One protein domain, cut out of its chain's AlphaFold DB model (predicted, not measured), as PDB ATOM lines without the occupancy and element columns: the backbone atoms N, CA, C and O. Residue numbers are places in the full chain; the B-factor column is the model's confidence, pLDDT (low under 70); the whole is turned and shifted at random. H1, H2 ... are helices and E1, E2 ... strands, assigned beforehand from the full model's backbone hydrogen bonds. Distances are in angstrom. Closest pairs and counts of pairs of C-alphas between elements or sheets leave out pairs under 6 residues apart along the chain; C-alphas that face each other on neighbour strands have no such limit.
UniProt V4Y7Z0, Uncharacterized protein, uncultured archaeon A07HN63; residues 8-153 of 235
ATOM      1  N   LEU A   8     -21.734  -4.724 -23.537       97.81
ATOM      2  CA  LEU A   8     -21.166  -3.781 -22.584       97.81
ATOM      3  C   LEU A   8     -22.051  -2.537 -22.537       97.81
ATOM      4  O   LEU A   8     -22.322  -1.923 -23.569       97.81
ATOM      5  N   ALA A   9     -22.517  -2.176 -21.345       97.25
ATOM      6  CA  ALA A   9     -23.354  -1.001 -21.156       97.25
ATOM      7  C   ALA A   9     -22.524   0.287 -21.214       97.25
ATOM      8  O   ALA A   9     -21.407   0.332 -20.705       97.25
ATOM      9  N   SER A  10     -23.117   1.347 -21.760       95.88
ATOM     10  CA  SER A  10     -22.482   2.664 -21.871       95.88
ATOM     11  C   SER A  10     -22.065   3.262 -20.527       95.88
ATOM     12  O   SER A  10     -22.841   3.243 -19.559       95.88
ATOM     13  N   LEU A  11     -20.855   3.828 -20.513       92.94
ATOM     14  CA  LEU A  11     -20.216   4.540 -19.408       92.94
ATOM     15  C   LEU A  11     -19.884   5.964 -19.875       92.94
ATOM     16  O   LEU A  11     -18.986   6.146 -20.697       92.94
ATOM     17  N   SER A  12     -20.619   6.957 -19.365       88.94
ATOM     18  CA  SER A  12     -20.400   8.367 -19.721       88.94
ATOM     19  C   SER A  12     -18.959   8.771 -19.430       88.94
ATOM     20  O   SER A  12     -18.453   8.427 -18.368       88.94
ATOM     21  N   GLY A  13     -18.314   9.453 -20.376       90.69
ATOM     22  CA  GLY A  13     -16.929   9.920 -20.250       90.69
ATOM     23  C   GLY A  13     -15.839   8.858 -20.429       90.69
ATOM     24  O   GLY A  13     -14.713   9.227 -20.730       90.69
ATOM     25  N   GLU A  14     -16.171   7.566 -20.338       93.62
ATOM     26  CA  GLU A  14     -15.177   6.479 -20.271       93.62
ATOM     27  C   GLU A  14     -15.309   5.435 -21.390       93.62
ATOM     28  O   GLU A  14     -14.321   4.865 -21.853       93.62
ATOM     29  N   GLY A  15     -16.538   5.154 -21.834       96.31
ATOM     30  CA  GLY A  15     -16.836   4.112 -22.816       96.31
ATOM     31  C   GLY A  15     -16.481   4.523 -24.245       96.31
ATOM     32  O   GLY A  15     -17.383   4.771 -25.044       96.31
ATOM     33  N   ASP A  16     -15.190   4.616 -24.558       98.06
ATOM     34  CA  ASP A  16     -14.657   4.908 -25.892       98.06
ATOM     35  C   ASP A  16     -14.429   3.629 -26.737       98.06
ATOM     36  O   ASP A  16     -14.661   2.493 -26.303       98.06
ATOM     37  N   ALA A  17     -13.972   3.796 -27.980       98.25
ATOM     38  CA  ALA A  17     -13.691   2.693 -28.896       98.25
ATOM     39  C   ALA A  17     -12.586   1.767 -28.379       98.25
ATOM     40  O   ALA A  17     -12.664   0.550 -28.544       98.25
ATOM     41  N   ARG A  18     -11.565   2.313 -27.713       97.62
ATOM     42  CA  ARG A  18     -10.473   1.518 -27.141       97.62
ATOM     43  C   ARG A  18     -10.990   0.636 -26.004       97.62
ATOM     44  O   ARG A  18     -10.610  -0.531 -25.932       97.62
ATOM     45  N   TRP A  19     -11.856   1.168 -25.144       97.75
ATOM     46  CA  TRP A  19     -12.546   0.429 -24.092       97.75
ATOM     47  C   TRP A  19     -13.401  -0.702 -24.671       97.75
ATOM     48  O   TRP A  19     -13.292  -1.840 -24.215       97.75
ATOM     49  N   ALA A  20     -14.183  -0.419 -25.717       97.81
ATOM     50  CA  ALA A  20     -15.006  -1.425 -26.385       97.81
ATOM     51  C   ALA A  20     -14.153  -2.567 -26.965       97.81
ATOM     52  O   ALA A  20     -14.420  -3.745 -26.718       97.81
ATOM     53  N   LEU A  21     -13.086  -2.223 -27.692       98.00
ATOM     54  CA  LEU A  21     -12.196  -3.191 -28.336       98.00
ATOM     55  C   LEU A  21     -11.420  -4.049 -27.331       98.00
ATOM     56  O   LEU A  21     -11.192  -5.228 -27.591       98.00
ATOM     57  N   ALA A  22     -11.063  -3.499 -26.168       97.06
ATOM     58  CA  ALA A  22     -10.384  -4.247 -25.110       97.06
ATOM     59  C   ALA A  22     -11.228  -5.402 -24.536       97.06
ATOM     60  O   ALA A  22     -10.679  -6.301 -23.903       97.06
ATOM     61  N   ALA A  23     -12.545  -5.393 -24.757       94.81
ATOM     62  CA  ALA A  23     -13.479  -6.403 -24.266       94.81
ATOM     63  C   ALA A  23     -14.147  -7.223 -25.392       94.81
ATOM     64  O   ALA A  23     -15.082  -7.986 -25.131       94.81
ATOM     65  N   ALA A  24     -13.655  -7.109 -26.631       95.75
ATOM     66  CA  ALA A  24     -14.243  -7.766 -27.797       95.75
ATOM     67  C   ALA A  24     -14.206  -9.304 -27.752       95.75
ATOM     68  O   ALA A  24     -15.070  -9.951 -28.335       95.75
ATOM     69  N   ASP A  25     -13.272  -9.897 -27.005       95.69
ATOM     70  CA  ASP A  25     -13.216 -11.354 -26.804       95.69
ATOM     71  C   ASP A  25     -14.323 -11.877 -25.865       95.69
ATOM     72  O   ASP A  25     -14.498 -13.089 -25.704       95.69
ATOM     73  N   HIS A  26     -15.069 -10.983 -25.207       95.88
ATOM     74  CA  HIS A  26     -16.040 -11.333 -24.170       95.88
ATOM     75  C   HIS A  26     -17.477 -10.921 -24.502       95.88
ATOM     76  O   HIS A  26     -18.411 -11.561 -24.020       95.88
ATOM     77  N   ALA A  27     -17.671  -9.877 -25.306       97.62
ATOM     78  CA  ALA A  27     -18.979  -9.299 -25.597       97.62
ATOM     79  C   ALA A  27     -19.230  -9.208 -27.105       97.62
ATOM     80  O   ALA A  27     -18.327  -8.905 -27.876       97.62
ATOM     81  N   GLY A  28     -20.481  -9.425 -27.519       97.56
ATOM     82  CA  GLY A  28     -20.881  -9.289 -28.920       97.56
ATOM     83  C   GLY A  28     -21.231  -7.854 -29.309       97.56
ATOM     84  O   GLY A  28     -21.264  -7.538 -30.495       97.56
ATOM     85  N   ALA A  29     -21.491  -6.972 -28.340       98.25
ATOM     86  CA  ALA A  29     -21.692  -5.549 -28.592       98.25
ATOM     87  C   ALA A  29     -21.140  -4.670 -27.466       98.25
ATOM     88  O   ALA A  29     -21.056  -5.096 -26.314       98.25
ATOM     89  N   ALA A  30     -20.830  -3.421 -27.789       98.31
ATOM     90  CA  ALA A  30     -20.476  -2.400 -26.812       98.31
ATOM     91  C   ALA A  30     -21.221  -1.109 -27.123       98.31
ATOM     92  O   ALA A  30     -21.174  -0.635 -28.252       98.31
ATOM     93  N   PHE A  31     -21.888  -0.540 -26.122       98.44
ATOM     94  CA  PHE A  31     -22.484   0.785 -26.221       98.44
ATOM     95  C   PHE A  31     -21.468   1.812 -25.734       98.44
ATOM     96  O   PHE A  31     -21.172   1.876 -24.547       98.44
ATOM     97  N   LEU A  32     -20.928   2.599 -26.651       98.38
ATOM     98  CA  LEU A  32     -20.013   3.686 -26.367       98.38
ATOM     99  C   LEU A  32     -20.775   4.891 -25.807       98.38
ATOM    100  O   LEU A  32     -21.991   5.025 -25.973       98.38
ATOM    101  N   GLY A  33     -20.051   5.813 -25.188       92.19
ATOM    102  CA  GLY A  33     -20.561   7.152 -24.945       92.19
ATOM    103  C   GLY A  33     -21.475   7.284 -23.729       92.19
ATOM    104  O   GLY A  33     -21.147   6.879 -22.621       92.19
ATOM    105  N   GLY A  34     -22.615   7.937 -23.929       95.31
ATOM    106  CA  GLY A  34     -23.161   8.913 -22.987       95.31
ATOM    107  C   GLY A  34     -22.848  10.324 -23.480       95.31
ATOM    108  O   GLY A  34     -22.397  11.162 -22.713       95.31
ATOM    109  N   ILE A  35     -23.011  10.571 -24.781       97.88
ATOM    110  CA  ILE A  35     -22.548  11.805 -25.422       97.88
ATOM    111  C   ILE A  35     -23.683  12.813 -25.477       97.88
ATOM    112  O   ILE A  35     -24.772  12.499 -25.953       97.88
ATOM    113  N   ALA A  36     -23.421  14.025 -25.003       98.38
ATOM    114  CA  ALA A  36     -24.288  15.170 -25.225       98.38
ATOM    115  C   ALA A  36     -24.098  15.687 -26.661       98.38
ATOM    116  O   ALA A  36     -23.007  16.148 -27.018       98.38
ATOM    117  N   ILE A  37     -25.139  15.565 -27.487       98.50
ATOM    118  CA  ILE A  37     -25.063  15.820 -28.938       98.50
ATOM    119  C   ILE A  37     -25.729  17.129 -29.371       98.50
ATOM    120  O   ILE A  37     -25.695  17.469 -30.546       98.50
ATOM    121  N   ASP A  38     -26.285  17.890 -28.431       98.38
ATOM    122  CA  ASP A  38     -26.856  19.208 -28.690       98.38
ATOM    123  C   ASP A  38     -26.453  20.221 -27.619       98.38
ATOM    124  O   ASP A  38     -26.049  19.863 -26.515       98.38
ATOM    125  N   GLU A  39     -26.497  21.508 -27.955       98.19
ATOM    126  CA  GLU A  39     -25.874  22.528 -27.110       98.19
ATOM    127  C   GLU A  39     -26.435  22.592 -25.675       98.19
ATOM    128  O   GLU A  39     -25.630  22.675 -24.745       98.19
ATOM    129  N   PRO A  40     -27.757  22.470 -25.434       98.56
ATOM    130  CA  PRO A  40     -28.281  22.435 -24.070       98.56
ATOM    131  C   PRO A  40     -27.769  21.237 -23.258       98.56
ATOM    132  O   PRO A  40     -27.330  21.412 -22.120       98.56
ATOM    133  N   SER A  41     -27.748  20.027 -23.833       98.44
ATOM    134  CA  SER A  41     -27.203  18.860 -23.126       98.44
ATOM    135  C   SER A  41     -25.690  18.960 -22.921       98.44
ATOM    136  O   SER A  41     -25.165  18.431 -21.940       98.44
ATOM    137  N   ARG A  42     -24.975  19.655 -23.814       98.50
ATOM    138  CA  ARG A  42     -23.527  19.889 -23.713       98.50
ATOM    139  C   ARG A  42     -23.181  20.926 -22.657       98.50
ATOM    140  O   ARG A  42     -22.176  20.760 -21.973       98.50
ATOM    141  N   ALA A  43     -24.008  21.955 -22.485       98.62
ATOM    142  CA  ALA A  43     -23.892  22.883 -21.365       98.62
ATOM    143  C   ALA A  43     -24.045  22.142 -20.032       98.62
ATOM    144  O   ALA A  43     -23.137  22.196 -19.211       98.62
ATOM    145  N   ALA A  44     -25.094  21.328 -19.896       98.44
ATOM    146  CA  ALA A  44     -25.282  20.470 -18.728       98.44
ATOM    147  C   ALA A  44     -24.115  19.485 -18.509       98.44
ATOM    148  O   ALA A  44     -23.716  19.224 -17.378       98.44
ATOM    149  N   ALA A  45     -23.533  18.935 -19.580       98.06
ATOM    150  CA  ALA A  45     -22.358  18.070 -19.475       98.06
ATOM    151  C   ALA A  45     -21.099  18.823 -19.003       98.06
ATOM    152  O   ALA A  45     -20.289  18.241 -18.289       98.06
ATOM    153  N   ARG A  46     -20.934  20.106 -19.353       98.50
ATOM    154  CA  ARG A  46     -19.850  20.948 -18.816       98.50
ATOM    155  C   ARG A  46     -20.030  21.206 -17.324       98.50
ATOM    156  O   ARG A  46     -19.077  21.012 -16.580       98.50
ATOM    157  N   ASP A  47     -21.251  21.500 -16.886       98.44
ATOM    158  CA  ASP A  47     -21.560  21.668 -15.460       98.44
ATOM    159  C   ASP A  47     -21.274  20.382 -14.657       98.44
ATOM    160  O   ASP A  47     -20.822  20.431 -13.514       98.44
ATOM    161  N   LEU A  48     -21.474  19.204 -15.266       97.62
ATOM    162  CA  LEU A  48     -21.074  17.925 -14.672       97.62
ATOM    163  C   LEU A  48     -19.555  17.796 -14.530       97.62
ATOM    164  O   LEU A  48     -19.088  17.358 -13.477       97.62
ATOM    165  N   VAL A  49     -18.791  18.179 -15.553       97.81
ATOM    166  CA  VAL A  49     -17.319  18.174 -15.500       97.81
ATOM    167  C   VAL A  49     -16.798  19.147 -14.448       97.81
ATOM    168  O   VAL A  49     -15.915  18.778 -13.680       97.81
ATOM    169  N   ASP A  50     -17.397  20.332 -14.329       97.50
ATOM    170  CA  ASP A  50     -17.072  21.305 -13.276       97.50
ATOM    171  C   ASP A  50     -17.355  20.761 -11.860       97.50
ATOM    172  O   ASP A  50     -16.819  21.261 -10.870       97.50
ATOM    173  N   ARG A  51     -18.171  19.703 -11.759       97.12
ATOM    174  CA  ARG A  51     -18.445  18.922 -10.543       97.12
ATOM    175  C   ARG A  51     -17.642  17.616 -10.451       97.12
ATOM    176  O   ARG A  51     -18.070  16.689  -9.754       97.12
ATOM    177  N   ASP A  52     -16.513  17.525 -11.149       95.31
ATOM    178  CA  ASP A  52     -15.595  16.378 -11.155       95.31
ATOM    179  C   ASP A  52     -16.213  15.072 -11.698       95.31
ATOM    180  O   ASP A  52     -15.870  13.967 -11.266       95.31
ATOM    181  N   ARG A  53     -17.155  15.168 -12.646       96.31
ATOM    182  CA  ARG A  53     -17.678  14.006 -13.385       96.31
ATOM    183  C   ARG A  53     -16.957  13.847 -14.716       96.31
ATOM    184  O   ARG A  53     -16.737  14.817 -15.428       96.31
ATOM    185  N   GLU A  54     -16.674  12.608 -15.092       95.62
ATOM    186  CA  GLU A  54     -16.164  12.285 -16.425       95.62
ATOM    187  C   GLU A  54     -17.289  12.397 -17.465       95.62
ATOM    188  O   GLU A  54     -18.337  11.756 -17.349       95.62
ATOM    189  N   GLU A  55     -17.075  13.217 -18.493       97.56
ATOM    190  CA  GLU A  55     -17.965  13.352 -19.644       97.56
ATOM    191  C   GLU A  55     -17.153  13.574 -20.925       97.56
ATOM    192  O   GLU A  55     -16.100  14.215 -20.924       97.56
ATOM    193  N   PHE A  56     -17.675  13.086 -22.052       97.12
ATOM    194  CA  PHE A  56     -17.105  13.391 -23.360       97.12
ATOM    195  C   PHE A  56     -17.530  14.798 -23.797       97.12
ATOM    196  O   PHE A  56     -18.712  15.050 -24.035       97.12
ATOM    197  N   LEU A  57     -16.556  15.698 -23.961       97.00
ATOM    198  CA  LEU A  57     -16.753  17.067 -24.457       97.00
ATOM    199  C   LEU A  57     -15.933  17.353 -25.735       97.00
ATOM    200  O   LEU A  57     -15.175  18.325 -25.773       97.00
ATOM    201  N   PRO A  58     -16.053  16.533 -26.801       97.19
ATOM    202  CA  PRO A  58     -15.387  16.819 -28.072       97.19
ATOM    203  C   PRO A  58     -15.917  18.129 -28.658       97.19
ATOM    204  O   PRO A  58     -17.081  18.470 -28.435       97.19
ATOM    205  N   ALA A  59     -15.099  18.855 -29.423       96.88
ATOM    206  CA  ALA A  59     -15.519  20.109 -30.058       96.88
ATOM    207  C   ALA A  59     -16.722  19.903 -30.997       96.88
ATOM    208  O   ALA A  59     -17.674  20.678 -30.945       96.88
ATOM    209  N   ASP A  60     -16.695  18.818 -31.772       98.25
ATOM    210  CA  ASP A  60     -17.790  18.356 -32.620       98.25
ATOM    211  C   ASP A  60     -18.277  16.982 -32.118       98.25
ATOM    212  O   ASP A  60     -17.538  15.997 -32.212       98.25
ATOM    213  N   PRO A  61     -19.485  16.893 -31.527       98.31
ATOM    214  CA  PRO A  61     -20.004  15.632 -31.013       98.31
ATOM    215  C   PRO A  61     -20.347  14.621 -32.111       98.31
ATOM    216  O   PRO A  61     -20.225  13.426 -31.858       98.31
ATOM    217  N   LEU A  62     -20.761  15.059 -33.302       98.56
ATOM    218  CA  LEU A  62     -21.164  14.152 -34.377       98.56
ATOM    219  C   LEU A  62     -19.940  13.547 -35.056       98.56
ATOM    220  O   LEU A  62     -19.892  12.332 -35.239       98.56
ATOM    221  N   ALA A  63     -18.922  14.367 -35.333       98.62
ATOM    222  CA  ALA A  63     -17.642  13.874 -35.838       98.62
ATOM    223  C   ALA A  63     -16.998  12.890 -34.851       98.62
ATOM    224  O   ALA A  63     -16.518  11.834 -35.249       98.62
ATOM    225  N   PHE A  64     -17.063  13.176 -33.546       98.62
ATOM    226  CA  PHE A  64     -16.575  12.241 -32.535       98.62
ATOM    227  C   PHE A  64     -17.353  10.918 -32.544       98.62
ATOM    228  O   PHE A  64     -16.740   9.857 -32.475       98.62
ATOM    229  N   VAL A  65     -18.689  10.948 -32.640       98.75
ATOM    230  CA  VAL A  65     -19.494   9.720 -32.755       98.75
ATOM    231  C   VAL A  65     -19.067   8.899 -33.974       98.75
ATOM    232  O   VAL A  65     -18.837   7.699 -33.831       98.75
ATOM    233  N   ASP A  66     -18.918   9.539 -35.135       98.81
ATOM    234  CA  ASP A  66     -18.467   8.892 -36.371       98.81
ATOM    235  C   ASP A  66     -17.091   8.233 -36.198       98.81
ATOM    236  O   ASP A  66     -16.939   7.038 -36.442       98.81
ATOM    237  N   GLU A  67     -16.111   8.964 -35.660       98.62
ATOM    238  CA  GLU A  67     -14.762   8.453 -35.395       98.62
ATOM    239  C   GLU A  67     -14.764   7.239 -34.453       98.62
ATOM    240  O   GLU A  67     -14.067   6.250 -34.701       98.62
ATOM    241  N   GLN A  68     -15.548   7.291 -33.371       98.62
ATOM    242  CA  GLN A  68     -15.634   6.193 -32.408       98.62
ATOM    243  C   GLN A  68     -16.271   4.940 -33.025       98.62
ATOM    244  O   GLN A  68     -15.780   3.828 -32.818       98.62
ATOM    245  N   LEU A  69     -17.349   5.108 -33.794       98.62
ATOM    246  CA  LEU A  69     -18.021   4.001 -34.473       98.62
ATOM    247  C   LEU A  69     -17.137   3.403 -35.575       98.62
ATOM    248  O   LEU A  69     -16.980   2.182 -35.621       98.62
ATOM    249  N   ALA A  70     -16.484   4.247 -36.376       98.44
ATOM    250  CA  ALA A  70     -15.546   3.836 -37.415       98.44
ATOM    251  C   ALA A  70     -14.363   3.040 -36.844       98.44
ATOM    252  O   ALA A  70     -13.954   2.031 -37.422       98.44
ATOM    253  N   ALA A  71     -13.826   3.451 -35.690       98.38
ATOM    254  CA  ALA A  71     -12.719   2.754 -35.037       98.38
ATOM    255  C   ALA A  71     -13.092   1.326 -34.604       98.38
ATOM    256  O   ALA A  71     -12.276   0.410 -34.733       98.38
ATOM    257  N   VAL A  72     -14.319   1.117 -34.116       98.12
ATOM    258  CA  VAL A  72     -14.802  -0.220 -33.746       98.12
ATOM    259  C   VAL A  72     -15.148  -1.038 -34.991       98.12
ATOM    260  O   VAL A  72     -14.681  -2.167 -35.114       98.12
ATOM    261  N   ALA A  73     -15.904  -0.471 -35.935       94.94
ATOM    262  CA  ALA A  73     -16.344  -1.164 -37.148       94.94
ATOM    263  C   ALA A  73     -15.187  -1.531 -38.097       94.94
ATOM    264  O   ALA A  73     -15.237  -2.555 -38.776       94.94
ATOM    265  N   GLY A  74     -14.128  -0.715 -38.136       94.31
ATOM    266  CA  GLY A  74     -12.925  -0.961 -38.936       94.31
ATOM    267  C   GLY A  74     -11.921  -1.929 -38.298       94.31
ATOM    268  O   GLY A  74     -10.933  -2.301 -38.935       94.31
ATOM    269  N   SER A  75     -12.141  -2.335 -37.046       95.81
ATOM    270  CA  SER A  75     -11.288  -3.293 -36.343       95.81
ATOM    271  C   SER A  75     -11.570  -4.731 -36.800       95.81
ATOM    272  O   SER A  75     -12.713  -5.070 -37.098       95.81
ATOM    273  N   PRO A  76     -10.574  -5.642 -36.799       93.69
ATOM    274  CA  PRO A  76     -10.822  -7.069 -37.031       93.69
ATOM    275  C   PRO A  76     -11.605  -7.752 -35.892       93.69
ATOM    276  O   PRO A  76     -11.951  -8.928 -36.008       93.69
ATOM    277  N   ALA A  77     -11.837  -7.058 -34.776       91.00
ATOM    278  CA  ALA A  77     -12.550  -7.584 -33.623       91.00
ATOM    279  C   ALA A  77     -14.053  -7.759 -33.913       91.00
ATOM    280  O   ALA A  77     -14.712  -6.857 -34.419       91.00
ATOM    281  N   ALA A  78     -14.620  -8.909 -33.541       88.94
ATOM    282  CA  ALA A  78     -16.023  -9.240 -33.795       88.94
ATOM    283  C   ALA A  78     -16.975  -8.668 -32.723       88.94
ATOM    284  O   ALA A  78     -17.752  -9.410 -32.127       88.94
ATOM    285  N   ILE A  79     -16.921  -7.354 -32.478       97.00
ATOM    286  CA  ILE A  79     -17.830  -6.652 -31.561       97.00
ATOM    287  C   ILE A  79     -18.651  -5.607 -32.317       97.00
ATOM    288  O   ILE A  79     -18.112  -4.754 -33.018       97.00
ATOM    289  N   ARG A  80     -19.979  -5.666 -32.186       97.38
ATOM    290  CA  ARG A  80     -20.875  -4.706 -32.832       97.38
ATOM    291  C   ARG A  80     -20.878  -3.382 -32.061       97.38
ATOM    292  O   ARG A  80     -21.157  -3.398 -30.856       97.38
ATOM    293  N   PRO A  81     -20.645  -2.239 -32.718       98.12
ATOM    294  CA  PRO A  81     -20.715  -0.963 -32.037       98.12
ATOM    295  C   PRO A  81     -22.165  -0.554 -31.746       98.12
ATOM    296  O   PRO A  81     -23.101  -0.834 -32.499       98.12
ATOM    297  N   GLY A  82     -22.348   0.149 -30.640       98.44
ATOM    298  CA  GLY A  82     -23.526   0.947 -30.344       98.44
ATOM    299  C   GLY A  82     -23.102   2.266 -29.718       98.44
ATOM    300  O   GLY A  82     -22.013   2.358 -29.168       98.44
ATOM    301  N   ILE A  83     -23.937   3.295 -29.781       98.75
ATOM    302  CA  ILE A  83     -23.631   4.611 -29.212       98.75
ATOM    303  C   ILE A  83     -24.797   5.104 -28.368       98.75
ATOM    304  O   ILE A  83     -25.939   5.122 -28.814       98.75
ATOM    305  N   ASN A  84     -24.506   5.500 -27.133       98.75
ATOM    306  CA  ASN A  84     -25.464   6.120 -26.234       98.75
ATOM    307  C   ASN A  84     -25.378   7.644 -26.337       98.75
ATOM    308  O   ASN A  84     -24.306   8.225 -26.138       98.75
ATOM    309  N   VAL A  85     -26.508   8.295 -26.607       98.69
ATOM    310  CA  VAL A  85     -26.574   9.751 -26.784       98.69
ATOM    311  C   VAL A  85     -27.634  10.402 -25.900       98.69
ATOM    312  O   VAL A  85     -28.637   9.791 -25.522       98.69
ATOM    313  N   ARG A  86     -27.398  11.671 -25.569       98.56
ATOM    314  CA  ARG A  86     -28.304  12.579 -24.865       98.56
ATOM    315  C   ARG A  86     -28.556  13.790 -25.750       98.56
ATOM    316  O   ARG A  86     -27.605  14.427 -26.188       98.56
ATOM    317  N   SER A  87     -29.825  14.095 -25.972       98.25
ATOM    318  CA  SER A  87     -30.262  15.255 -26.741       98.25
ATOM    319  C   SER A  87     -31.509  15.857 -26.106       98.25
ATOM    320  O   SER A  87     -32.340  15.132 -25.546       98.25
ATOM    321  N   THR A  88     -31.653  17.172 -26.213       98.12
ATOM    322  CA  THR A  88     -32.876  17.915 -25.876       98.12
ATOM    323  C   THR A  88     -33.780  18.147 -27.089       98.12
ATOM    324  O   THR A  88     -34.919  18.575 -26.912       98.12
ATOM    325  N   SER A  89     -33.310  17.797 -28.294       97.69
ATOM    326  CA  SER A  89     -34.022  17.937 -29.572       97.69
ATOM    327  C   SER A  89     -33.890  16.700 -30.478       97.69
ATOM    328  O   SER A  89     -33.009  15.856 -30.284       97.69
ATOM    329  N   VAL A  90     -34.775  16.572 -31.471       98.56
ATOM    330  CA  VAL A  90     -34.851  15.391 -32.352       98.56
ATOM    331  C   VAL A  90     -33.865  15.443 -33.526       98.56
ATOM    332  O   VAL A  90     -33.378  14.401 -33.956       98.56
ATOM    333  N   GLU A  91     -33.522  16.623 -34.047       98.50
ATOM    334  CA  GLU A  91     -32.635  16.757 -35.213       98.50
ATOM    335  C   GLU A  91     -31.265  16.078 -35.014       98.50
ATOM    336  O   GLU A  91     -30.923  15.229 -35.841       98.50
ATOM    337  N   PRO A  92     -30.537  16.294 -33.900       98.44
ATOM    338  CA  PRO A  92     -29.266  15.607 -33.651       98.44
ATOM    339  C   PRO A  92     -29.411  14.084 -33.533       98.44
ATOM    340  O   PRO A  92     -28.494  13.334 -33.865       98.44
ATOM    341  N   ILE A  93     -30.580  13.590 -33.101       98.75
ATOM    342  CA  ILE A  93     -30.868  12.149 -33.064       98.75
ATOM    343  C   ILE A  93     -30.929  11.580 -34.486       98.75
ATOM    344  O   ILE A  93     -30.398  10.494 -34.715       98.75
ATOM    345  N   ARG A  94     -31.519  12.304 -35.451       98.81
ATOM    346  CA  ARG A  94     -31.536  11.888 -36.867       98.81
ATOM    347  C   ARG A  94     -30.133  11.855 -37.460       98.81
ATOM    348  O   ARG A  94     -29.795  10.907 -38.164       98.81
ATOM    349  N   GLU A  95     -29.320  12.859 -37.151       98.75
ATOM    350  CA  GLU A  95     -27.940  12.949 -37.634       98.75
ATOM    351  C   GLU A  95     -27.095  11.780 -37.116       98.75
ATOM    352  O   GLU A  95     -26.458  11.079 -37.901       98.75
ATOM    353  N   VAL A  96     -27.176  11.475 -35.816       98.81
ATOM    354  CA  VAL A  96     -26.508  10.292 -35.253       98.81
ATOM    355  C   VAL A  96     -27.075   8.992 -35.829       98.81
ATOM    356  O   VAL A  96     -26.321   8.051 -36.063       98.81
ATOM    357  N   ALA A  97     -28.382   8.908 -36.084       98.81
ATOM    358  CA  ALA A  97     -28.987   7.717 -36.676       98.81
ATOM    359  C   ALA A  97     -28.450   7.426 -38.085       98.81
ATOM    360  O   ALA A  97     -28.234   6.258 -38.415       98.81
ATOM    361  N   ALA A  98     -28.197   8.466 -38.884       98.81
ATOM    362  CA  ALA A  98     -27.546   8.339 -40.184       98.81
ATOM    363  C   ALA A  98     -26.100   7.836 -40.046       98.81
ATOM    364  O   ALA A  98     -25.737   6.868 -40.705       98.81
ATOM    365  N   ILE A  99     -25.321   8.394 -39.112       98.81
ATOM    366  CA  ILE A  99     -23.960   7.907 -38.818       98.81
ATOM    367  C   ILE A  99     -23.996   6.430 -38.384       98.81
ATOM    368  O   ILE A  99     -23.213   5.610 -38.855       98.81
ATOM    369  N   CYS A 100     -24.943   6.036 -37.526       98.75
ATOM    370  CA  CYS A 100     -25.103   4.633 -37.132       98.75
ATOM    371  C   CYS A 100     -25.416   3.709 -38.318       98.75
ATOM    372  O   CYS A 100     -25.029   2.539 -38.285       98.75
ATOM    373  N   ALA A 101     -26.112   4.202 -39.346       98.69
ATOM    374  CA  ALA A 101     -26.390   3.445 -40.564       98.69
ATOM    375  C   ALA A 101     -25.116   3.124 -41.348       98.69
ATOM    376  O   ALA A 101     -24.969   1.993 -41.816       98.69
ATOM    377  N   ASP A 102     -24.179   4.070 -41.413       98.50
ATOM    378  CA  ASP A 102     -22.907   3.902 -42.118       98.50
ATOM    379  C   ASP A 102     -22.003   2.839 -41.461       98.50
ATOM    380  O   ASP A 102     -21.220   2.182 -42.151       98.50
ATOM    381  N   HIS A 103     -22.164   2.598 -40.152       98.00
ATOM    382  CA  HIS A 103     -21.317   1.688 -39.360       98.00
ATOM    383  C   HIS A 103     -22.009   0.403 -38.867       98.00
ATOM    384  O   HIS A 103     -21.457  -0.301 -38.021       98.00
ATOM    385  N   ASP A 104     -23.226   0.095 -39.334       97.12
ATOM    386  CA  ASP A 104     -24.094  -0.975 -38.785       97.12
ATOM    387  C   ASP A 104     -24.226  -0.934 -37.237       97.12
ATOM    388  O   ASP A 104     -24.278  -1.959 -36.538       97.12
ATOM    389  N   ALA A 105     -24.263   0.276 -36.679       98.31
ATOM    390  CA  ALA A 105     -24.247   0.503 -35.242       98.31
ATOM    391  C   ALA A 105     -25.655   0.546 -34.630       98.31
ATOM    392  O   ALA A 105     -26.657   0.839 -35.285       98.31
ATOM    393  N   ILE A 106     -25.734   0.265 -33.329       98.69
ATOM    394  CA  ILE A 106     -26.965   0.421 -32.544       98.69
ATOM    395  C   ILE A 106     -27.020   1.842 -31.974       98.69
ATOM    396  O   ILE A 106     -26.162   2.216 -31.179       98.69
ATOM    397  N   LEU A 107     -28.048   2.617 -32.312       98.81
ATOM    398  CA  LEU A 107     -28.296   3.905 -31.665       98.81
ATOM    399  C   LEU A 107     -29.064   3.700 -30.356       98.81
ATOM    400  O   LEU A 107     -30.164   3.154 -30.367       98.81
ATOM    401  N   GLU A 108     -28.518   4.169 -29.239       98.81
ATOM    402  CA  GLU A 108     -29.158   4.125 -27.928       98.81
ATOM    403  C   GLU A 108     -29.527   5.526 -27.421       98.81
ATOM    404  O   GLU A 108     -28.667   6.345 -27.095       98.81
ATOM    405  N   ILE A 109     -30.827   5.789 -27.282       98.69
ATOM    406  CA  ILE A 109     -31.338   7.033 -26.691       98.69
ATOM    407  C   ILE A 109     -31.288   6.916 -25.165       98.69
ATOM    408  O   ILE A 109     -31.814   5.965 -24.578       98.69
ATOM    409  N   ASN A 110     -30.668   7.884 -24.492       98.25
ATOM    410  CA  ASN A 110     -30.560   7.876 -23.037       98.25
ATOM    411  C   ASN A 110     -31.784   8.512 -22.362       98.25
ATOM    412  O   ASN A 110     -31.930   9.733 -22.332       98.25
ATOM    413  N   ALA A 111     -32.598   7.670 -21.730       96.94
ATOM    414  CA  ALA A 111     -33.692   8.054 -20.842       96.94
ATOM    415  C   ALA A 111     -33.442   7.530 -19.408       96.94
ATOM    416  O   ALA A 111     -34.344   7.028 -18.740       96.94
ATOM    417  N   HIS A 112     -32.179   7.547 -18.960       96.50
ATOM    418  CA  HIS A 112     -31.740   6.876 -17.725       96.50
ATOM    419  C   HIS A 112     -30.970   7.780 -16.755       96.50
ATOM    420  O   HIS A 112     -30.953   7.526 -15.544       96.50
ATOM    421  N   CYS A 113     -30.245   8.776 -17.270       94.50
ATOM    422  CA  CYS A 113     -29.433   9.652 -16.432       94.50
ATOM    423  C   CYS A 113     -30.297  10.390 -15.396       94.50
ATOM    424  O   CYS A 113     -31.363  10.879 -15.735       94.50
ATOM    425  N   ARG A 114     -29.813  10.475 -14.155       95.12
ATOM    426  CA  ARG A 114     -30.494  11.143 -13.027       95.12
ATOM    427  C   ARG A 114     -29.767  12.390 -12.531       95.12
ATOM    428  O   ARG A 114     -29.932  12.801 -11.388       95.12
ATOM    429  N   GLN A 115     -28.780  12.851 -13.298       96.31
ATOM    430  CA  GLN A 115     -28.013  14.011 -12.868       96.31
ATOM    431  C   GLN A 115     -28.872  15.259 -13.033       96.31
ATOM    432  O   GLN A 115     -29.439  15.411 -14.116       96.31
ATOM    433  N   PRO A 116     -28.961  16.119 -12.003       97.00
ATOM    434  CA  PRO A 116     -29.852  17.272 -12.033       97.00
ATOM    435  C   PRO A 116     -29.576  18.164 -13.244       97.00
ATOM    436  O   PRO A 116     -30.514  18.488 -13.948       97.00
ATOM    437  N   GLU A 117     -28.314  18.402 -13.604       98.19
ATOM    438  CA  GLU A 117     -27.919  19.205 -14.772       98.19
ATOM    439  C   GLU A 117     -28.581  18.727 -16.070       98.19
ATOM    440  O   GLU A 117     -29.100  19.513 -16.858       98.19
ATOM    441  N   LEU A 118     -28.569  17.411 -16.300       97.69
ATOM    442  CA  LEU A 118     -29.147  16.811 -17.500       97.69
ATOM    443  C   LEU A 118     -30.672  16.728 -17.405       97.69
ATOM    444  O   LEU A 118     -31.350  16.920 -18.411       97.69
ATOM    445  N   CYS A 119     -31.212  16.451 -16.220       97.31
ATOM    446  CA  CYS A 119     -32.653  16.424 -15.988       97.31
ATOM    447  C   CYS A 119     -33.285  17.813 -16.160       97.31
ATOM    448  O   CYS A 119     -34.345  17.924 -16.774       97.31
ATOM    449  N   ASP A 120     -32.614  18.868 -15.707       97.94
ATOM    450  CA  ASP A 120     -33.088  20.253 -15.770       97.94
ATOM    451  C   ASP A 120     -33.227  20.747 -17.217       97.94
ATOM    452  O   ASP A 120     -34.135  21.516 -17.528       97.94
ATOM    453  N   VAL A 121     -32.389  20.245 -18.134       97.88
ATOM    454  CA  VAL A 121     -32.512  20.502 -19.584       97.88
ATOM    455  C   VAL A 121     -33.418  19.492 -20.304       97.88
ATOM    456  O   VAL A 121     -33.573  19.533 -21.524       97.88
ATOM    457  N   GLY A 122     -34.051  18.580 -19.566       95.81
ATOM    458  CA  GLY A 122     -35.024  17.626 -20.089       95.81
ATOM    459  C   GLY A 122     -34.432  16.340 -20.674       95.81
ATOM    460  O   GLY A 122     -35.171  15.614 -21.348       95.81
ATOM    461  N   CYS A 123     -33.154  16.044 -20.425       96.62
ATOM    462  CA  CYS A 123     -32.498  14.776 -20.753       96.62
ATOM    463  C   CYS A 123     -32.583  13.751 -19.607       96.62
ATOM    464  O   CYS A 123     -32.901  14.054 -18.461       96.62
ATOM    465  N   GLY A 124     -32.191  12.507 -19.894       94.50
ATOM    466  CA  GLY A 124     -32.137  11.465 -18.872       94.50
ATOM    467  C   GLY A 124     -33.534  11.002 -18.469       94.50
ATOM    468  O   GLY A 124     -34.411  10.863 -19.317       94.50
ATOM    469  N   GLU A 125     -33.750  10.710 -17.191       94.94
ATOM    470  CA  GLU A 125     -34.999  10.106 -16.718       94.94
ATOM    471  C   GLU A 125     -36.232  11.000 -16.903       94.94
ATOM    472  O   GLU A 125     -37.335  10.477 -17.030       94.94
ATOM    473  N   THR A 126     -36.070  12.321 -17.025       94.31
ATOM    474  CA  THR A 126     -37.190  13.237 -17.308       94.31
ATOM    475  C   THR A 126     -37.848  12.940 -18.652       94.31
ATOM    476  O   THR A 126     -39.051  13.137 -18.809       94.31
ATOM    477  N   LEU A 127     -37.091  12.401 -19.615       94.00
ATOM    478  CA  LEU A 127     -37.625  11.973 -20.907       94.00
ATOM    479  C   LEU A 127     -38.625  10.810 -20.762       94.00
ATOM    480  O   LEU A 127     -39.474  10.623 -21.625       94.00
ATOM    481  N   LEU A 128     -38.585  10.046 -19.664       93.50
ATOM    482  CA  LEU A 128     -39.547   8.966 -19.412       93.50
ATOM    483  C   LEU A 128     -40.946   9.480 -19.042       93.50
ATOM    484  O   LEU A 128     -41.924   8.752 -19.240       93.50
ATOM    485  N   ALA A 129     -41.050  10.696 -18.507       91.25
ATOM    486  CA  ALA A 129     -42.334  11.347 -18.254       91.25
ATOM    487  C   ALA A 129     -42.937  11.941 -19.541       91.25
ATOM    488  O   ALA A 129     -44.154  12.067 -19.648       91.25
ATOM    489  N   ASP A 130     -42.096  12.248 -20.530       93.19
ATOM    490  CA  ASP A 130     -42.483  12.809 -21.823       93.19
ATOM    491  C   ASP A 130     -42.470  11.731 -22.918       93.19
ATOM    492  O   ASP A 130     -41.561  11.616 -23.746       93.19
ATOM    493  N   THR A 131     -43.490  10.874 -22.880       89.56
ATOM    494  CA  THR A 131     -43.570   9.705 -23.762       89.56
ATOM    495  C   THR A 131     -43.746  10.062 -25.231       89.56
ATOM    496  O   THR A 131     -43.329   9.283 -26.083       89.56
ATOM    497  N   GLU A 132     -44.367  11.204 -25.531       94.44
ATOM    498  CA  GLU A 132     -44.558  11.660 -26.909       94.44
ATOM    499  C   GLU A 132     -43.214  12.049 -27.522       94.44
ATOM    500  O   GLU A 132     -42.858  11.522 -28.577       94.44
ATOM    501  N   ARG A 133     -42.410  12.849 -26.810       96.69
ATOM    502  CA  ARG A 133     -41.062  13.213 -27.261       96.69
ATOM    503  C   ARG A 133     -40.133  12.005 -27.352       96.69
ATOM    504  O   ARG A 133     -39.385  11.869 -28.316       96.69
ATOM    505  N   LEU A 134     -40.198  11.077 -26.393       96.94
ATOM    506  CA  LEU A 134     -39.411   9.843 -26.477       96.94
ATOM    507  C   LEU A 134     -39.812   8.989 -27.692       96.94
ATOM    508  O   LEU A 134     -38.941   8.444 -28.371       96.94
ATOM    509  N   ALA A 135     -41.113   8.868 -27.975       97.44
ATOM    510  CA  ALA A 135     -41.600   8.148 -29.149       97.44
ATOM    511  C   ALA A 135     -41.170   8.831 -30.454       97.44
ATOM    512  O   ALA A 135     -40.776   8.138 -31.390       97.44
ATOM    513  N   GLU A 136     -41.180  10.165 -30.498       98.25
ATOM    514  CA  GLU A 136     -40.658  10.945 -31.619       98.25
ATOM    515  C   GLU A 136     -39.171  10.653 -31.858       98.25
ATOM    516  O   GLU A 136     -38.782  10.365 -32.988       98.25
ATOM    517  N   TYR A 137     -38.347  10.640 -30.806       98.56
ATOM    518  CA  TYR A 137     -36.918  10.337 -30.941       98.56
ATOM    519  C   TYR A 137     -36.686   8.920 -31.464       98.56
ATOM    520  O   TYR A 137     -35.854   8.718 -32.346       98.56
ATOM    521  N   VAL A 138     -37.428   7.936 -30.947       98.62
ATOM    522  CA  VAL A 138     -37.332   6.543 -31.409       98.62
ATOM    523  C   VAL A 138     -37.768   6.417 -32.868       98.62
ATOM    524  O   VAL A 138     -37.097   5.728 -33.633       98.62
ATOM    525  N   ALA A 139     -38.859   7.076 -33.264       98.44
ATOM    526  CA  ALA A 139     -39.346   7.059 -34.640       98.44
ATOM    527  C   ALA A 139     -38.328   7.692 -35.598       98.44
ATOM    528  O   ALA A 139     -37.946   7.061 -36.579       98.44
ATOM    529  N   ALA A 140     -37.826   8.881 -35.259       98.50
ATOM    530  CA  ALA A 140     -36.820   9.594 -36.037       98.50
ATOM    531  C   ALA A 140     -35.507   8.800 -36.160       98.50
ATOM    532  O   ALA A 140     -34.917   8.730 -37.234       98.50
ATOM    533  N   ALA A 141     -35.069   8.147 -35.081       98.50
ATOM    534  CA  ALA A 141     -33.910   7.263 -35.112       98.50
ATOM    535  C   ALA A 141     -34.134   6.042 -36.023       98.50
ATOM    536  O   ALA A 141     -33.240   5.655 -36.774       98.50
ATOM    537  N   ALA A 142     -35.322   5.435 -35.973       98.25
ATOM    538  CA  ALA A 142     -35.648   4.218 -36.715       98.25
ATOM    539  C   ALA A 142     -35.794   4.428 -38.234       98.25
ATOM    540  O   ALA A 142     -35.794   3.448 -38.977       98.25
ATOM    541  N   GLU A 143     -35.902   5.675 -38.706       98.06
ATOM    542  CA  GLU A 143     -35.895   6.000 -40.141       98.06
ATOM    543  C   GLU A 143     -34.539   5.716 -40.806       98.06
ATOM    544  O   GLU A 143     -34.490   5.441 -42.007       98.06
ATOM    545  N   HIS A 144     -33.447   5.756 -40.034       96.31
ATOM    546  CA  HIS A 144     -32.085   5.636 -40.559       96.31
ATOM    547  C   HIS A 144     -31.271   4.535 -39.871       96.31
ATOM    548  O   HIS A 144     -30.598   3.763 -40.554       96.31
ATOM    549  N   ALA A 145     -31.335   4.432 -38.539       96.88
ATOM    550  CA  ALA A 145     -30.461   3.539 -37.790       96.88
ATOM    551  C   ALA A 145     -30.812   2.050 -38.025       96.88
ATOM    552  O   ALA A 145     -31.986   1.673 -37.970       96.88
ATOM    553  N   PRO A 146     -29.813   1.158 -38.166       96.19
ATOM    554  CA  PRO A 146     -30.022  -0.286 -38.330       96.19
ATOM    555  C   PRO A 146     -30.720  -0.934 -37.129       96.19
ATOM    556  O   PRO A 146     -31.391  -1.963 -37.249       96.19
ATOM    557  N   ALA A 147     -30.503  -0.370 -35.940       98.00
ATOM    558  CA  ALA A 147     -31.155  -0.763 -34.704       98.00
ATOM    559  C   ALA A 147     -31.217   0.426 -33.740       98.00
ATOM    560  O   ALA A 147     -30.252   1.180 -33.613       98.00
ATOM    561  N   VAL A 148     -32.333   0.531 -33.019       98.56
ATOM    562  CA  VAL A 148     -32.560   1.554 -31.994       98.56
ATOM    563  C   VAL A 148     -32.822   0.870 -30.654       98.56
ATOM    564  O   VAL A 148     -33.603  -0.081 -30.579       98.56
ATOM    565  N   SER A 149     -32.183   1.355 -29.594       98.19
ATOM    566  CA  SER A 149     -32.491   1.018 -28.206       98.19
ATOM    567  C   SER A 149     -32.775   2.283 -27.394       98.19
ATOM    568  O   SER A 149     -32.434   3.400 -27.780       98.19
ATOM    569  N   VAL A 150     -33.424   2.102 -26.245       98.00
ATOM    570  CA  VAL A 150     -33.606   3.161 -25.250       98.00
ATOM    571  C   VAL A 150     -33.047   2.653 -23.931       98.00
ATOM    572  O   VAL A 150     -33.494   1.625 -23.417       98.00
ATOM    573  N   LYS A 151     -32.087   3.382 -23.363       97.38
ATOM    574  CA  LYS A 151     -31.574   3.106 -22.021       97.38
ATOM    575  C   LYS A 151     -32.526   3.736 -21.020       97.38
ATOM    576  O   LYS A 151     -32.484   4.946 -20.817       97.38
ATOM    577  N   VAL A 152     -33.395   2.923 -20.431       95.12
ATOM    578  CA  VAL A 152     -34.410   3.373 -19.471       95.12
ATOM    579  C   VAL A 152     -33.948   3.171 -18.034       95.12
ATOM    580  O   VAL A 152     -33.186   2.251 -17.729       95.12
ATOM    581  N   ARG A 153     -34.444   4.016 -17.134       91.25
ATOM    582  CA  ARG A 153     -34.405   3.776 -15.691       91.25
ATOM    583  C   ARG A 153     -35.686   3.067 -15.249       91.25
ATOM    584  O   ARG A 153     -36.773   3.401 -15.708       91.25
TER     585      ARG A 153
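AT A GLANCE: This is residues 8 to 153 of the 235 residues of an uncharacterized protein of uncultured archaeon A07HN63 (UniProt V4Y7Z0). A strongly twisted sheet of four parallel strands has a curved row of helices, H1, H3, H4 and H7, packed along it, H3, H4 and H7 side by side over one face. Three more helices, H2, H5 and H6, gather at the end of the sheet where its strands end, with H5 between the other two. The printed part has 146 residues, with seven named helices and four named strands in the order H1 E1 H2 H3 E2 H4 E3 H5 H6 H7 E4; the sheet runs E1 E2 E3 E4, and the class is mixed, helices and strands. The whole is compact and rounded, with a radius of gyration of the C-alphas of 14.0 A and spans of 41 by 35 by 27 A.

IN THESE COORDINATES: The strands are E1, residues 29 to 36, 21.2 A; E2, 80 to 86, 20.4 A; E3, 106 to 111, 15.5 A; and E4, 147 to 152, 16.1 A. The longer helices are H2, residues 39 to 50, 16.4 A; H3, 61 to 73, 18.3 A; H4, 91 to 102, 17.5 A; and H7, 131 to 142, 16.1 A. H1 is residues 17 to 22, H5 116 to 120 and H6 124 to 128. C-alpha 17 begins H1 at (-13.691, 2.693, -28.896), and C-alpha 152 ends E4 at (-34.410, 3.373, -19.471).

HOW THE PARTS SIT: Across the sheet, N 32 and O 82 of E1 and E2 are within hydrogen-bond range at 2.8 A, N 108 and O 83 of E3 and E2 at 2.8 A, and N 109 and O 149 of E3 and E4 at 2.9 A. H3 lies over E1 and E2, H4 over E2 and E3, and H7 over E3 and E4, on the same face and along the strands, at heights over the sheet of 9.4, 9.2 and 9.4 A. E1, H2 H3, E2 and E2, H4, E3 are strand-helix-strand units, parallel neighbour strands joined through helices, each with a right-handed crossover; E3, H5 H6 H7, E4 is a third unit. H3 touches H4 at a shallow tilt of 20 degrees, the same way, the C-alphas of Asp 66 and Ile 99 closest at 6.1 A. H4 touches H7 at 32 degrees, only just shallow, the same way, the C-alphas of Ala 97 and Ala 141 closest at 5.2 A. H1 touches H3, the C-alphas of Ala 17 and Gln 68 closest at 5.3 A. H2 touches H5, the C-alphas of Ala 44 and Glu 117 closest at 4.9 A. H6 stands at the sheet's level, at a height of 1.9 A, and only just touches H5 and H7, only at the corner, with 3 pairs of C-alphas within 8 A each. H2 and H3 are apart. Every O i to N i+4 pair is within hydrogen-bond range in H1, H2, H3, H4, H5 and H7; H6 has 0 of 1, and 2 of 2 O i to N i+3 pairs.

THE WHOLE: The C-alphas farthest apart, those of Pro 76 and Asp 120, are 41.2 A apart. The printed part has no cut, and no link is long. The mean pLDDT of the printed part is 97.0, and no printed residue is under 70.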